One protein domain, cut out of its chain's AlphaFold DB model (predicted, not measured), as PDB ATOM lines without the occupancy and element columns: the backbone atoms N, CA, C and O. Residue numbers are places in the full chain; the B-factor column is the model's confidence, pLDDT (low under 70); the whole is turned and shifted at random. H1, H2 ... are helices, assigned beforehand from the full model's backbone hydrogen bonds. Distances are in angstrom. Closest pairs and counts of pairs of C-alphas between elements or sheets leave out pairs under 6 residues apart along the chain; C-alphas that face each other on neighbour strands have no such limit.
ATOM      1  N   GLU A   4     -37.591  22.208 -33.329       93.62
ATOM      2  CA  GLU A   4     -36.350  22.088 -34.097       93.62
ATOM      3  C   GLU A   4     -35.320  23.144 -33.675       93.62
ATOM      4  O   GLU A   4     -34.148  22.826 -33.487       93.62
ATOM      5  N   LEU A   5     -35.741  24.400 -33.469       93.31
ATOM      6  CA  LEU A   5     -34.846  25.460 -32.984       93.31
ATOM      7  C   LEU A   5     -34.366  25.171 -31.565       93.31
ATOM      8  O   LEU A   5     -33.181  25.321 -31.269       93.31
ATOM      9  N   ARG A   6     -35.276  24.716 -30.698       94.75
ATOM     10  CA  ARG A   6     -34.938  24.309 -29.334       94.75
ATOM     11  C   ARG A   6     -33.885  23.202 -29.339       94.75
ATOM     12  O   ARG A   6     -32.890  23.307 -28.625       94.75
ATOM     13  N   GLU A   7     -34.083  22.164 -30.146       96.56
ATOM     14  CA  GLU A   7     -33.141  21.051 -30.278       96.56
ATOM     15  C   GLU A   7     -31.780  21.506 -30.812       96.56
ATOM     16  O   GLU A   7     -30.753  21.103 -30.265       96.56
ATOM     17  N   LEU A   8     -31.759  22.389 -31.818       97.75
ATOM     18  CA  LEU A   8     -30.523  22.961 -32.361       97.75
ATOM     19  C   LEU A   8     -29.737  23.734 -31.295       97.75
ATOM     20  O   LEU A   8     -28.557  23.449 -31.091       97.75
ATOM     21  N   PHE A   9     -30.382  24.652 -30.565       97.75
ATOM     22  CA  PHE A   9     -29.709  25.418 -29.512       97.75
ATOM     23  C   PHE A   9     -29.190  24.526 -28.385       97.75
ATOM     24  O   PHE A   9     -28.057  24.704 -27.941       97.75
ATOM     25  N   VAL A  10     -29.992  23.564 -27.916       98.06
ATOM     26  CA  VAL A  10     -29.571  22.648 -26.844       98.06
ATOM     27  C   VAL A  10     -28.375  21.813 -27.290       98.06
ATOM     28  O   VAL A  10     -27.387  21.743 -26.559       98.06
ATOM     29  N   ARG A  11     -28.432  21.226 -28.490       98.44
ATOM     30  CA  ARG A  11     -27.340  20.421 -29.047       98.44
ATOM     31  C   ARG A  11     -26.055  21.237 -29.171       98.44
ATOM     32  O   ARG A  11     -25.005  20.785 -28.724       98.44
ATOM     33  N   ASP A  12     -26.133  22.432 -29.750       98.50
ATOM     34  CA  ASP A  12     -24.941  23.225 -30.059       98.50
ATOM     35  C   ASP A  12     -24.331  23.857 -28.796       98.50
ATOM     36  O   ASP A  12     -23.109  23.913 -28.661       98.50
ATOM     37  N   LEU A  13     -25.152  24.238 -27.807       98.62
ATOM     38  CA  LEU A  13     -24.654  24.669 -26.495       98.62
ATOM     39  C   LEU A  13     -24.026  23.511 -25.709       98.62
ATOM     40  O   LEU A  13     -23.015  23.713 -25.037       98.62
ATOM     41  N   GLN A  14     -24.575  22.296 -25.804       98.69
ATOM     42  CA  GLN A  14     -23.951  21.105 -25.219       98.69
ATOM     43  C   GLN A  14     -22.606  20.786 -25.876       98.69
ATOM     44  O   GLN A  14     -21.648  20.472 -25.170       98.69
ATOM     45  N   GLN A  15     -22.514  20.915 -27.201       98.75
ATOM     46  CA  GLN A  15     -21.263  20.748 -27.935       98.75
ATOM     47  C   GLN A  15     -20.213  21.772 -27.480       98.75
ATOM     48  O   GLN A  15     -19.089  21.388 -27.162       98.75
ATOM     49  N   LEU A  16     -20.584  23.050 -27.344       98.62
ATOM     50  CA  LEU A  16     -19.683  24.087 -26.830       98.62
ATOM     51  C   LEU A  16     -19.218  23.805 -25.392       98.62
ATOM     52  O   LEU A  16     -18.052  24.019 -25.062       98.62
ATOM     53  N   ILE A  17     -20.106  23.314 -24.524       98.81
ATOM     54  CA  ILE A  17     -19.731  22.905 -23.161       98.81
ATOM     55  C   ILE A  17     -18.684  21.786 -23.212       98.81
ATOM     56  O   ILE A  17     -17.661  21.893 -22.537       98.81
ATOM     57  N   ALA A  18     -18.895  20.760 -24.040       98.75
ATOM     58  CA  ALA A  18     -17.938  19.666 -24.201       98.75
ATOM     59  C   ALA A  18     -16.583  20.157 -24.748       98.75
ATOM     60  O   ALA A  18     -15.527  19.697 -24.311       98.75
ATOM     61  N   GLU A  19     -16.589  21.129 -25.663       98.38
ATOM     62  CA  GLU A  19     -15.371  21.764 -26.179       98.38
ATOM     63  C   GLU A  19     -14.615  22.541 -25.097       98.38
ATOM     64  O   GLU A  19     -13.390  22.440 -25.023       98.38
ATOM     65  N   LEU A  20     -15.315  23.266 -24.217       98.38
ATOM     66  CA  LEU A  20     -14.700  23.946 -23.072       98.38
ATOM     67  C   LEU A  20     -14.111  22.956 -22.059       98.38
ATOM     68  O   LEU A  20     -13.010  23.182 -21.549       98.38
ATOM     69  N   GLU A  21     -14.810  21.854 -21.786       98.50
ATOM     70  CA  GLU A  21     -14.340  20.774 -20.908       98.50
ATOM     71  C   GLU A  21     -13.087  20.078 -21.465       98.50
ATOM     72  O   GLU A  21     -12.235  19.640 -20.692       98.50
ATOM     73  N   ALA A  22     -12.928  20.028 -22.792       98.38
ATOM     74  CA  ALA A  22     -11.787  19.405 -23.460       98.38
ATOM     75  C   ALA A  22     -10.478  20.215 -23.381       98.38
ATOM     76  O   ALA A  22      -9.408  19.690 -23.708       98.38
ATOM     77  N   TYR A  23     -10.514  21.482 -22.948       97.81
ATOM     78  CA  TYR A  23      -9.279  22.231 -22.706       97.81
ATOM     79  C   TYR A  23      -8.462  21.586 -21.569       97.81
ATOM     80  O   TYR A  23      -9.028  21.054 -20.614       97.81
ATOM     81  N   PRO A  24      -7.122  21.664 -21.593       97.25
ATOM     82  CA  PRO A  24      -6.296  21.047 -20.552       97.25
ATOM     83  C   PRO A  24      -6.351  21.798 -19.209       97.25
ATOM     84  O   PRO A  24      -6.253  21.183 -18.152       97.25
ATOM     85  N   ASP A  25      -6.543  23.117 -19.232       97.56
ATOM     86  CA  ASP A  25      -6.588  23.988 -18.052       97.56
ATOM     87  C   ASP A  25      -7.368  25.283 -18.343       97.56
ATOM     88  O   ASP A  25      -7.666  25.594 -19.501       97.56
ATOM     89  N   ASP A  26      -7.704  26.035 -17.289       97.62
ATOM     90  CA  ASP A  26      -8.451  27.295 -17.407       97.62
ATOM     91  C   ASP A  26      -7.684  28.331 -18.242       97.62
ATOM     92  O   ASP A  26      -8.278  29.010 -19.073       97.62
ATOM     93  N   THR A  27      -6.352  28.400 -18.115       96.75
ATOM     94  CA  THR A  27      -5.539  29.372 -18.866       96.75
ATOM     95  C   THR A  27      -5.595  29.141 -20.374       96.75
ATOM     96  O   THR A  27      -5.494  30.080 -21.160       96.75
ATOM     97  N   SER A  28      -5.768  27.891 -20.804       96.81
ATOM     98  CA  SER A  28      -5.758  27.513 -22.213       96.81
ATOM     99  C   SER A  28      -6.985  28.018 -22.972       96.81
ATOM    100  O   SER A  28      -6.874  28.272 -24.169       96.81
ATOM    101  N   VAL A  29      -8.109  28.244 -22.286       97.25
ATOM    102  CA  VAL A  29      -9.336  28.837 -22.855       97.25
ATOM    103  C   VAL A  29      -9.145  30.304 -23.237       97.25
ATOM    104  O   VAL A  29      -9.822  30.807 -24.133       97.25
ATOM    105  N   TRP A  30      -8.177  30.966 -22.606       96.94
ATOM    106  CA  TRP A  30      -7.846  32.374 -22.808       96.94
ATOM    107  C   TRP A  30      -6.700  32.594 -23.803       96.94
ATOM    108  O   TRP A  30      -6.344  33.727 -24.117       96.94
ATOM    109  N   ARG A  31      -6.106  31.525 -24.342       94.94
ATOM    110  CA  ARG A  31      -4.997  31.647 -25.294       94.94
ATOM    111  C   ARG A  31      -5.503  31.952 -26.696       94.94
ATOM    112  O   ARG A  31      -6.349  31.246 -27.239       94.94
ATOM    113  N   VAL A  32      -4.875  32.935 -27.325       94.06
ATOM    114  CA  VAL A  32      -4.981  33.197 -28.762       94.06
ATOM    115  C   VAL A  32      -3.820  32.536 -29.511       94.06
ATOM    116  O   VAL A  32      -2.717  32.397 -28.976       94.06
ATOM    117  N   ARG A  33      -4.052  32.088 -30.752       90.38
ATOM    118  CA  ARG A  33      -3.019  31.492 -31.618       90.38
ATOM    119  C   ARG A  33      -3.203  31.928 -33.069       90.38
ATOM    120  O   ARG A  33      -4.311  31.892 -33.596       90.38
ATOM    121  N   GLY A  34      -2.100  32.273 -33.735       92.50
ATOM    122  CA  GLY A  34      -2.110  32.681 -35.141       92.50
ATOM    123  C   GLY A  34      -2.965  33.929 -35.364       92.50
ATOM    124  O   GLY A  34      -2.718  34.962 -34.751       92.50
ATOM    125  N   HIS A  35      -3.970  33.821 -36.231       93.50
ATOM    126  CA  HIS A  35      -4.878  34.920 -36.578       93.50
ATOM    127  C   HIS A  35      -6.124  35.013 -35.681       93.50
ATOM    128  O   HIS A  35      -6.985  35.856 -35.917       93.50
ATOM    129  N   ILE A  36      -6.249  34.147 -34.670       91.12
ATOM    130  CA  ILE A  36      -7.348  34.215 -33.705       91.12
ATOM    131  C   ILE A  36      -7.120  35.437 -32.811       91.12
ATOM    132  O   ILE A  36      -6.093  35.519 -32.147       91.12
ATOM    133  N   VAL A  37      -8.075  36.369 -32.791       91.75
ATOM    134  CA  VAL A  37      -8.000  37.599 -31.977       91.75
ATOM    135  C   VAL A  37      -8.851  37.540 -30.709       91.75
ATOM    136  O   VAL A  37      -8.539  38.229 -29.747       91.75
ATOM    137  N   ASN A  38      -9.885  36.691 -30.686       93.19
ATOM    138  CA  ASN A  38     -10.739  36.473 -29.519       93.19
ATOM    139  C   ASN A  38     -10.519  35.056 -28.985       93.19
ATOM    140  O   ASN A  38     -10.690  34.100 -29.748       93.19
ATOM    141  N   PRO A  39     -10.147  34.886 -27.709       95.81
ATOM    142  CA  PRO A  39     -10.034  33.561 -27.123       95.81
ATOM    143  C   PRO A  39     -11.414  32.919 -26.916       95.81
ATOM    144  O   PRO A  39     -12.444  33.600 -26.907       95.81
ATOM    145  N   ALA A  40     -11.436  31.602 -26.697       96.62
ATOM    146  CA  ALA A  40     -12.676  30.854 -26.483       96.62
ATOM    147  C   ALA A  40     -13.468  31.372 -25.271       96.62
ATOM    148  O   ALA A  40     -14.693  31.448 -25.333       96.62
ATOM    149  N   GLY A  41     -12.779  31.803 -24.209       97.56
ATOM    150  CA  GLY A  41     -13.414  32.391 -23.026       97.56
ATOM    151  C   GLY A  41     -14.226  33.649 -23.344       97.56
ATOM    152  O   GLY A  41     -15.387  33.746 -22.950       97.56
ATOM    153  N   THR A  42     -13.663  34.571 -24.132       97.31
ATOM    154  CA  THR A  42     -14.361  35.784 -24.592       97.31
ATOM    155  C   THR A  42     -15.575  35.434 -25.447       97.31
ATOM    156  O   THR A  42     -16.647  36.004 -25.262       97.31
ATOM    157  N   LEU A  43     -15.443  34.470 -26.362       97.00
ATOM    158  CA  LEU A  43     -16.561  34.054 -27.213       97.00
ATOM    159  C   LEU A  43     -17.684  33.385 -26.406       97.00
ATOM    160  O   LEU A  43     -18.854  33.640 -26.685       97.00
ATOM    161  N   ALA A  44     -17.353  32.592 -25.382       98.19
ATOM    162  CA  ALA A  44     -18.337  31.990 -24.485       98.19
ATOM    163  C   ALA A  44     -19.098  33.052 -23.674       98.19
ATOM    164  O   ALA A  44     -20.328  33.031 -23.653       98.19
ATOM    165  N   LEU A  45     -18.390  34.017 -23.069       98.12
ATOM    166  CA  LEU A  45     -19.017  35.143 -22.361       98.12
ATOM    167  C   LEU A  45     -19.942  35.939 -23.285       98.12
ATOM    168  O   LEU A  45     -21.089  36.217 -22.933       98.12
ATOM    169  N   HIS A  46     -19.461  36.249 -24.489       97.56
ATOM    170  CA  HIS A  46     -20.246  36.976 -25.475       97.56
ATOM    171  C   HIS A  46     -21.510  36.217 -25.887       97.56
ATOM    172  O   HIS A  46     -22.579  36.817 -25.993       97.56
ATOM    173  N   LEU A  47     -21.416  34.901 -26.093       98.19
ATOM    174  CA  LEU A  47     -22.563  34.070 -26.448       98.19
ATOM    175  C   LEU A  47     -23.600  34.025 -25.317       98.19
ATOM    176  O   LEU A  47     -24.793  34.154 -25.588       98.19
ATOM    177  N   ILE A  48     -23.160  33.900 -24.060       98.38
ATOM    178  CA  ILE A  48     -24.047  33.925 -22.885       98.38
ATOM    179  C   ILE A  48     -24.824  35.243 -22.827       98.38
ATOM    180  O   ILE A  48     -26.049  35.227 -22.681       98.38
ATOM    181  N   GLY A  49     -24.138  36.381 -22.969       97.75
ATOM    182  CA  GLY A  49     -24.784  37.695 -22.969       97.75
ATOM    183  C   GLY A  49     -25.701  37.909 -24.176       97.75
ATOM    184  O   GLY A  49     -26.808  38.425 -24.033       97.75
ATOM    185  N   ASN A  50     -25.286  37.450 -25.361       98.06
ATOM    186  CA  ASN A  50     -26.075  37.528 -26.590       98.06
ATOM    187  C   ASN A  50     -27.399  36.760 -26.470       98.06
ATOM    188  O   ASN A  50     -28.461  37.344 -26.675       98.06
ATOM    189  N   LEU A  51     -27.345  35.483 -26.082       97.94
ATOM    190  CA  LEU A  51     -28.538  34.645 -25.959       97.94
ATOM    191  C   LEU A  51     -29.428  35.077 -24.788       97.94
ATOM    192  O   LEU A  51     -30.651  35.027 -24.906       97.94
ATOM    193  N   SER A  52     -28.840  35.552 -23.685       97.69
ATOM    194  CA  SER A  52     -29.616  36.095 -22.561       97.69
ATOM    195  C   SER A  52     -30.408  37.341 -22.962       97.69
ATOM    196  O   SER A  52     -31.568  37.455 -22.578       97.69
ATOM    197  N   GLN A  53     -29.820  38.234 -23.766       96.38
ATOM    198  CA  GLN A  53     -30.515  39.413 -24.283       96.38
ATOM    199  C   GLN A  53     -31.564  39.028 -25.327       96.38
ATOM    200  O   GLN A  53     -32.755  39.197 -25.098       96.38
ATOM    201  N   PHE A  54     -31.132  38.504 -26.472       94.81
ATOM    202  CA  PHE A  54     -32.009  38.419 -27.636       94.81
ATOM    203  C   PHE A  54     -33.036  37.298 -27.509       94.81
ATOM    204  O   PHE A  54     -34.195  37.471 -27.868       94.81
ATOM    205  N   VAL A  55     -32.642  36.143 -26.973       94.56
ATOM    206  CA  VAL A  55     -33.574  35.017 -26.825       94.56
ATOM    207  C   VAL A  55     -34.281  35.073 -25.476       94.56
ATOM    208  O   VAL A  55     -35.496  34.923 -25.415       94.56
ATOM    209  N   GLY A  56     -33.551  35.328 -24.390       94.19
ATOM    210  CA  GLY A  56     -34.130  35.404 -23.047       94.19
ATOM    211  C   GLY A  56     -35.052  36.611 -22.846       94.19
ATOM    212  O   GLY A  56     -36.225  36.435 -22.508       94.19
ATOM    213  N   ALA A  57     -34.542  37.826 -23.052       93.31
ATOM    214  CA  ALA A  57     -35.300  39.052 -22.810       93.31
ATOM    215  C   ALA A  57     -36.199  39.432 -23.987       93.31
ATOM    216  O   ALA A  57     -37.422  39.486 -23.828       93.31
ATOM    217  N   ASP A  58     -35.623  39.643 -25.168       91.56
ATOM    218  CA  ASP A  58     -36.359  40.238 -26.287       91.56
ATOM    219  C   ASP A  58     -37.436  39.284 -26.831       91.56
ATOM    220  O   ASP A  58     -38.558  39.719 -27.084       91.56
ATOM    221  N   LEU A  59     -37.147  37.977 -26.923       89.88
ATOM    222  CA  LEU A  59     -38.126  36.953 -27.326       89.88
ATOM    223  C   LEU A  59     -38.876  36.331 -26.137       89.88
ATOM    224  O   LEU A  59     -40.096  36.203 -26.173       89.88
ATOM    225  N   GLY A  60     -38.166  35.944 -25.073       90.12
ATOM    226  CA  GLY A  60     -38.737  35.234 -23.922       90.12
ATOM    227  C   GLY A  60     -39.388  36.131 -22.867       90.12
ATOM    228  O   GLY A  60     -40.193  35.663 -22.071       90.12
ATOM    229  N   GLY A  61     -39.111  37.440 -22.873       88.56
ATOM    230  CA  GLY A  61     -39.708  38.416 -21.944       88.56
ATOM    231  C   GLY A  61     -39.146  38.353 -20.531       88.56
ATOM    232  O   GLY A  61     -39.729  38.929 -19.615       88.56
ATOM    233  N   VAL A  62     -38.032  37.645 -20.339       86.88
ATOM    234  CA  VAL A  62     -37.352  37.546 -19.050       86.88
ATOM    235  C   VAL A  62     -36.357  38.703 -18.941       86.88
ATOM    236  O   VAL A  62     -35.402  38.726 -19.713       86.88
ATOM    237  N   PRO A  63     -36.532  39.655 -18.006       89.25
ATOM    238  CA  PRO A  63     -35.633  40.798 -17.898       89.25
ATOM    239  C   PRO A  63     -34.170  40.370 -17.747       89.25
ATOM    240  O   PRO A  63     -33.836  39.520 -16.919       89.25
ATOM    241  N   PHE A  64     -33.299  40.992 -18.534       93.00
ATOM    242  CA  PHE A  64     -31.859  40.795 -18.492       93.00
ATOM    243  C   PHE A  64     -31.173  42.132 -18.760       93.00
ATOM    244  O   PHE A  64     -31.532  42.836 -19.701       93.00
ATOM    245  N   GLU A  65     -30.194  42.479 -17.930       93.06
ATOM    246  CA  GLU A  65     -29.347  43.647 -18.143       93.06
ATOM    247  C   GLU A  65     -27.994  43.173 -18.666       93.06
ATOM    248  O   GLU A  65     -27.241  42.483 -17.975       93.06
ATOM    249  N   ARG A  66     -27.711  43.496 -19.927       93.38
ATOM    250  CA  ARG A  66     -26.502  43.041 -20.601       93.38
ATOM    251  C   ARG A  66     -25.325  43.973 -20.324       93.38
ATOM    252  O   ARG A  66     -25.299  45.099 -20.816       93.38
ATOM    253  N   ASP A  67     -24.290  43.447 -19.678       93.62
ATOM    254  CA  ASP A  67     -22.994  44.120 -19.557       93.62
ATOM    255  C   ASP A  67     -22.063  43.727 -20.714       93.62
ATOM    256  O   ASP A  67     -21.233  42.818 -20.623       93.62
ATOM    257  N   ARG A  68     -22.233  44.415 -21.848       92.38
ATOM    258  CA  ARG A  68     -21.449  44.141 -23.056       92.38
ATOM    259  C   ARG A  68     -19.967  44.454 -22.871       92.38
ATOM    260  O   ARG A  68     -19.144  43.780 -23.478       92.38
ATOM    261  N   GLU A  69     -19.615  45.472 -22.093       92.75
ATOM    262  CA  GLU A  69     -18.212  45.830 -21.879       92.75
ATOM    263  C   GLU A  69     -17.495  44.718 -21.107       92.75
ATOM    264  O   GLU A  69     -16.424  44.268 -21.523       92.75
ATOM    265  N   ALA A  70     -18.135  44.178 -20.065       90.12
ATOM    266  CA  ALA A  70     -17.598  43.062 -19.300       90.12
ATOM    267  C   ALA A  70     -17.404  41.781 -20.129       90.12
ATOM    268  O   ALA A  70     -16.454  41.046 -19.869       90.12
ATOM    269  N   GLU A  71     -18.230  41.507 -21.145       91.75
ATOM    270  CA  GLU A  71     -18.046  40.339 -22.032       91.75
ATOM    271  C   GLU A  71     -16.676  40.326 -22.735       91.75
ATOM    272  O   GLU A  71     -16.140  39.253 -23.016       91.75
ATOM    273  N   PHE A  72     -16.104  41.506 -23.005       90.44
ATOM    274  CA  PHE A  72     -14.804  41.660 -23.667       90.44
ATOM    275  C   PHE A  72     -13.678  42.054 -22.704       90.44
ATOM    276  O   PHE A  72     -12.515  41.779 -22.994       90.44
ATOM    277  N   ALA A  73     -14.003  42.686 -21.572       91.12
ATOM    278  CA  ALA A  73     -13.024  43.110 -20.573       91.12
ATOM    279  C   ALA A  73     -12.662  42.005 -19.569       91.12
ATOM    280  O   ALA A  73     -11.552  41.999 -19.034       91.12
ATOM    281  N   ARG A  74     -13.581  41.070 -19.288       90.75
ATOM    282  CA  ARG A  74     -13.323  39.966 -18.357       90.75
ATOM    283  C   ARG A  74     -12.360  38.956 -18.969       90.75
ATOM    284  O   ARG A  74     -12.499  38.539 -20.117       90.75
ATOM    285  N   TRP A  75     -11.415  38.528 -18.146       92.38
ATOM    286  CA  TRP A  75     -10.374  37.571 -18.491       92.38
ATOM    287  C   TRP A  75     -10.124  36.635 -17.307       92.38
ATOM    288  O   TRP A  75     -10.546  36.937 -16.191       92.38
ATOM    289  N   ASP A  76      -9.464  35.500 -17.549       93.69
ATOM    290  CA  ASP A  76      -9.148  34.483 -16.532       93.69
ATOM    291  C   ASP A  76     -10.373  33.985 -15.742       93.69
ATOM    292  O   ASP A  76     -10.270  33.554 -14.594       93.69
ATOM    293  N   VAL A  77     -11.556  34.005 -16.367       96.69
ATOM    294  CA  VAL A  77     -12.756  33.405 -15.772       96.69
ATOM    295  C   VAL A  77     -12.587  31.877 -15.774       96.69
ATOM    296  O   VAL A  77     -12.254  31.315 -16.829       96.69
ATOM    297  N   PRO A  78     -12.806  31.186 -14.637       97.88
ATOM    298  CA  PRO A  78     -12.704  29.731 -14.571       97.88
ATOM    299  C   PRO A  78     -13.673  29.052 -15.537       97.88
ATOM    300  O   PRO A  78     -14.825  29.473 -15.678       97.88
ATOM    301  N   ARG A  79     -13.267  27.936 -16.155       97.75
ATOM    302  CA  ARG A  79     -14.146  27.206 -17.092       97.75
ATOM    303  C   ARG A  79     -15.448  26.763 -16.460       97.75
ATOM    304  O   ARG A  79     -16.479  26.784 -17.121       97.75
ATOM    305  N   ALA A  80     -15.404  26.380 -15.187       98.25
ATOM    306  CA  ALA A  80     -16.594  25.985 -14.447       98.25
ATOM    307  C   ALA A  80     -17.650  27.102 -14.423       98.25
ATOM    308  O   ALA A  80     -18.838  26.812 -14.531       98.25
ATOM    309  N   GLU A  81     -17.229  28.367 -14.344       98.44
ATOM    310  CA  GLU A  81     -18.136  29.515 -14.380       98.44
ATOM    311  C   GLU A  81     -18.692  29.745 -15.792       98.44
ATOM    312  O   GLU A  81     -19.898  29.925 -15.950       98.44
ATOM    313  N   LEU A  82     -17.850  29.644 -16.830       98.50
ATOM    314  CA  LEU A  82     -18.303  29.723 -18.226       98.50
ATOM    315  C   LEU A  82     -19.341  28.632 -18.539       98.50
ATOM    316  O   LEU A  82     -20.396  28.912 -19.103       98.50
ATOM    317  N   ILE A  83     -19.070  27.392 -18.128       98.81
ATOM    318  CA  ILE A  83     -19.969  26.247 -18.314       98.81
ATOM    319  C   ILE A  83     -21.271  26.443 -17.534       98.81
ATOM    320  O   ILE A  83     -22.345  26.143 -18.057       98.81
ATOM    321  N   ALA A  84     -21.206  26.954 -16.301       98.75
ATOM    322  CA  ALA A  84     -22.402  27.266 -15.525       98.75
ATOM    323  C   ALA A  84     -23.273  28.309 -16.243       98.75
ATOM    324  O   ALA A  84     -24.472  28.082 -16.407       98.75
ATOM    325  N   GLY A  85     -22.665  29.381 -16.761       98.38
ATOM    326  CA  GLY A  85     -23.366  30.394 -17.550       98.38
ATOM    327  C   GLY A  85     -23.976  29.838 -18.841       98.38
ATOM    328  O   GLY A  85     -25.112  30.166 -19.177       98.38
ATOM    329  N   LEU A  86     -23.277  28.933 -19.538       98.75
ATOM    330  CA  LEU A  86     -23.808  28.258 -20.729       98.75
ATOM    331  C   LEU A  86     -25.010  27.355 -20.411       98.75
ATOM    332  O   LEU A  86     -25.979  27.316 -21.170       98.75
ATOM    333  N   ARG A  87     -24.984  26.645 -19.279       98.75
ATOM    334  CA  ARG A  87     -26.123  25.826 -18.828       98.75
ATOM    335  C   ARG A  87     -27.317  26.693 -18.450       98.75
ATOM    336  O   ARG A  87     -28.445  26.369 -18.816       98.75
ATOM    337  N   GLU A  88     -27.070  27.797 -17.754       98.31
ATOM    338  CA  GLU A  88     -28.117  28.743 -17.384       98.31
ATOM    339  C   GLU A  88     -28.765  29.368 -18.622       98.31
ATOM    340  O   GLU A  88     -29.990  29.354 -18.751       98.31
ATOM    341  N   VAL A  89     -27.965  29.855 -19.576       98.06
ATOM    342  CA  VAL A  89     -28.517  30.456 -20.795       98.06
ATOM    343  C   VAL A  89     -29.222  29.423 -21.674       98.06
ATOM    344  O   VAL A  89     -30.246  29.744 -22.266       98.06
ATOM    345  N   SER A  90     -28.761  28.168 -21.698       98.38
ATOM    346  CA  SER A  90     -29.468  27.073 -22.375       98.38
ATOM    347  C   SER A  90     -30.874  26.867 -21.800       98.38
ATOM    348  O   SER A  90     -31.843  26.801 -22.555       98.38
ATOM    349  N   ALA A  91     -31.015  26.852 -20.469       97.56
ATOM    350  CA  ALA A  91     -32.320  26.744 -19.817       97.56
ATOM    351  C   ALA A  91     -33.228  27.947 -20.130       97.56
ATOM    352  O   ALA A  91     -34.417  27.764 -20.395       97.56
ATOM    353  N   ARG A  92     -32.669  29.165 -20.159       96.31
ATOM    354  CA  ARG A  92     -33.404  30.382 -20.548       96.31
ATOM    355  C   ARG A  92     -33.887  30.324 -21.995       96.31
ATOM    356  O   ARG A  92     -35.047  30.625 -22.249       96.31
ATOM    357  N   VAL A  93     -33.031  29.901 -22.926       96.31
ATOM    358  CA  VAL A  93     -33.379  29.729 -24.347       96.31
ATOM    359  C   VAL A  93     -34.516  28.723 -24.511       96.31
ATOM    360  O   VAL A  93     -35.481  29.002 -25.217       96.31
ATOM    361  N   VAL A  94     -34.442  27.577 -23.827       96.12
ATOM    362  CA  VAL A  94     -35.517  26.573 -23.841       96.12
ATOM    363  C   VAL A  94     -36.828  27.170 -23.335       96.12
ATOM    364  O   VAL A  94     -37.840  27.063 -24.020       96.12
ATOM    365  N   ALA A  95     -36.807  27.836 -22.178       94.25
ATOM    366  CA  ALA A  95     -38.003  28.443 -21.600       94.25
ATOM    367  C   ALA A  95     -38.612  29.519 -22.514       94.25
ATOM    368  O   ALA A  95     -39.829  29.564 -22.681       94.25
ATOM    369  N   ALA A  96     -37.772  30.348 -23.140       93.62
ATOM    370  CA  ALA A  96     -38.203  31.369 -24.085       93.62
ATOM    371  C   ALA A  96     -38.880  30.766 -25.324       93.62
ATOM    372  O   ALA A  96     -39.935  31.239 -25.726       93.62
ATOM    373  N   LEU A  97     -38.312  29.706 -25.909       93.12
ATOM    374  CA  LEU A  97     -38.870  29.055 -27.100       93.12
ATOM    375  C   LEU A  97     -40.138  28.241 -26.801       93.12
ATOM    376  O   LEU A  97     -41.047  28.197 -27.633       93.12
ATOM    377  N   ASP A  98     -40.209  27.606 -25.630       92.06
ATOM    378  CA  ASP A  98     -41.388  26.851 -25.193       92.06
ATOM    379  C   ASP A  98     -42.562  27.785 -24.847       92.06
ATOM    380  O   ASP A  98     -43.718  27.428 -25.077       92.06
ATOM    381  N   GLY A  99     -42.264  28.977 -24.320       89.25
ATOM    382  CA  GLY A  99     -43.241  29.998 -23.931       89.25
ATOM    383  C   GLY A  99     -43.462  31.115 -24.953       89.25
ATOM    384  O   GLY A  99     -44.129  32.091 -24.615       89.25
ATOM    385  N   LEU A 100     -42.892  31.014 -26.160       85.62
ATOM    386  CA  LEU A 100     -42.953  32.090 -27.147       85.62
ATOM    387  C   LEU A 100     -44.396  32.342 -27.592       85.62
ATOM    388  O   LEU A 100     -45.030  31.476 -28.198       85.62
ATOM    389  N   ASP A 101     -44.877  33.552 -27.323       78.31
ATOM    390  CA  ASP A 101     -46.101  34.086 -27.908       78.31
ATOM    391  C   ASP A 101     -45.781  34.627 -29.305       78.31
ATOM    392  O   ASP A 101     -44.954  35.529 -29.450       78.31
ATOM    393  N   GLU A 102     -46.417  34.072 -30.336       79.44
ATOM    394  CA  GLU A 102     -46.197  34.489 -31.724       79.44
ATOM    395  C   GLU A 102     -46.493  35.974 -31.943       79.44
ATOM    396  O   GLU A 102     -45.841  36.591 -32.780       79.44
ATOM    397  N   ALA A 103     -47.389  36.574 -31.150       79.69
ATOM    398  CA  ALA A 103     -47.681  38.003 -31.230       79.69
ATOM    399  C   ALA A 103     -46.430  38.878 -31.026       79.69
ATOM    400  O   ALA A 103     -46.339  39.969 -31.586       79.69
TER     401      ALA A 103
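AT A GLANCE: This is residues 4 to 103 of the 110 residues of the protein "DinB superfamily protein" of Deinococcus actinosclerus (UniProt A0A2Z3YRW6). Look for a bundle of three long helices, H1, H3 and H5, with H5 touching both others; short H4 packs on H3's side away from H5, and H2 sits near one end. The 100 printed residues hold five named helices, H1 to H5 in chain order: all helix. The whole is compact, radius of gyration of the C-alphas 14.2 A, spanning 45 by 27 by 24 A.

HOW THE PARTS SIT: H1, residues 4 to 21, touches H5, residues 79 to 98, opposite ways at a shallow tilt of 3 degrees; closest C-alphas Ile 17 and Ile 83, 5.9 A. H2, residues 26 to 29, is close to but not clearly touching H3, residues 40 to 59; closest C-alphas Val 29 and Ala 40, 5.3 A. H3 touches H5 the same way at a shallow 22 degrees; closest C-alphas Gly 56 and Arg 92, 5.7 A. H3, with residues 42 to 49 alone, touches H4, residues 68 to 73, as a hairpin; closest C-alphas His 46 and Glu 71, 5.3 A. Every O i to N i+4 pair is within hydrogen-bond range in H1 and H5, 14 of 16 in H3, 1 of 2 in H4; H2 is too short for one.

IN THESE COORDINATES: Find C-alpha 4 at (-36.350, 22.088, -34.097); H1 runs 25.7 A from there. H3 spans 26.2 A, and H5 28.4 A to C-alpha 98 at (-41.388, 26.851, -25.193).

THE WHOLE: The farthest C-alphas, Gly 34 and Ala 103, are 46.0 A apart. The printed part has no cut and no long link; no printed residue is under 70 in pLDDT.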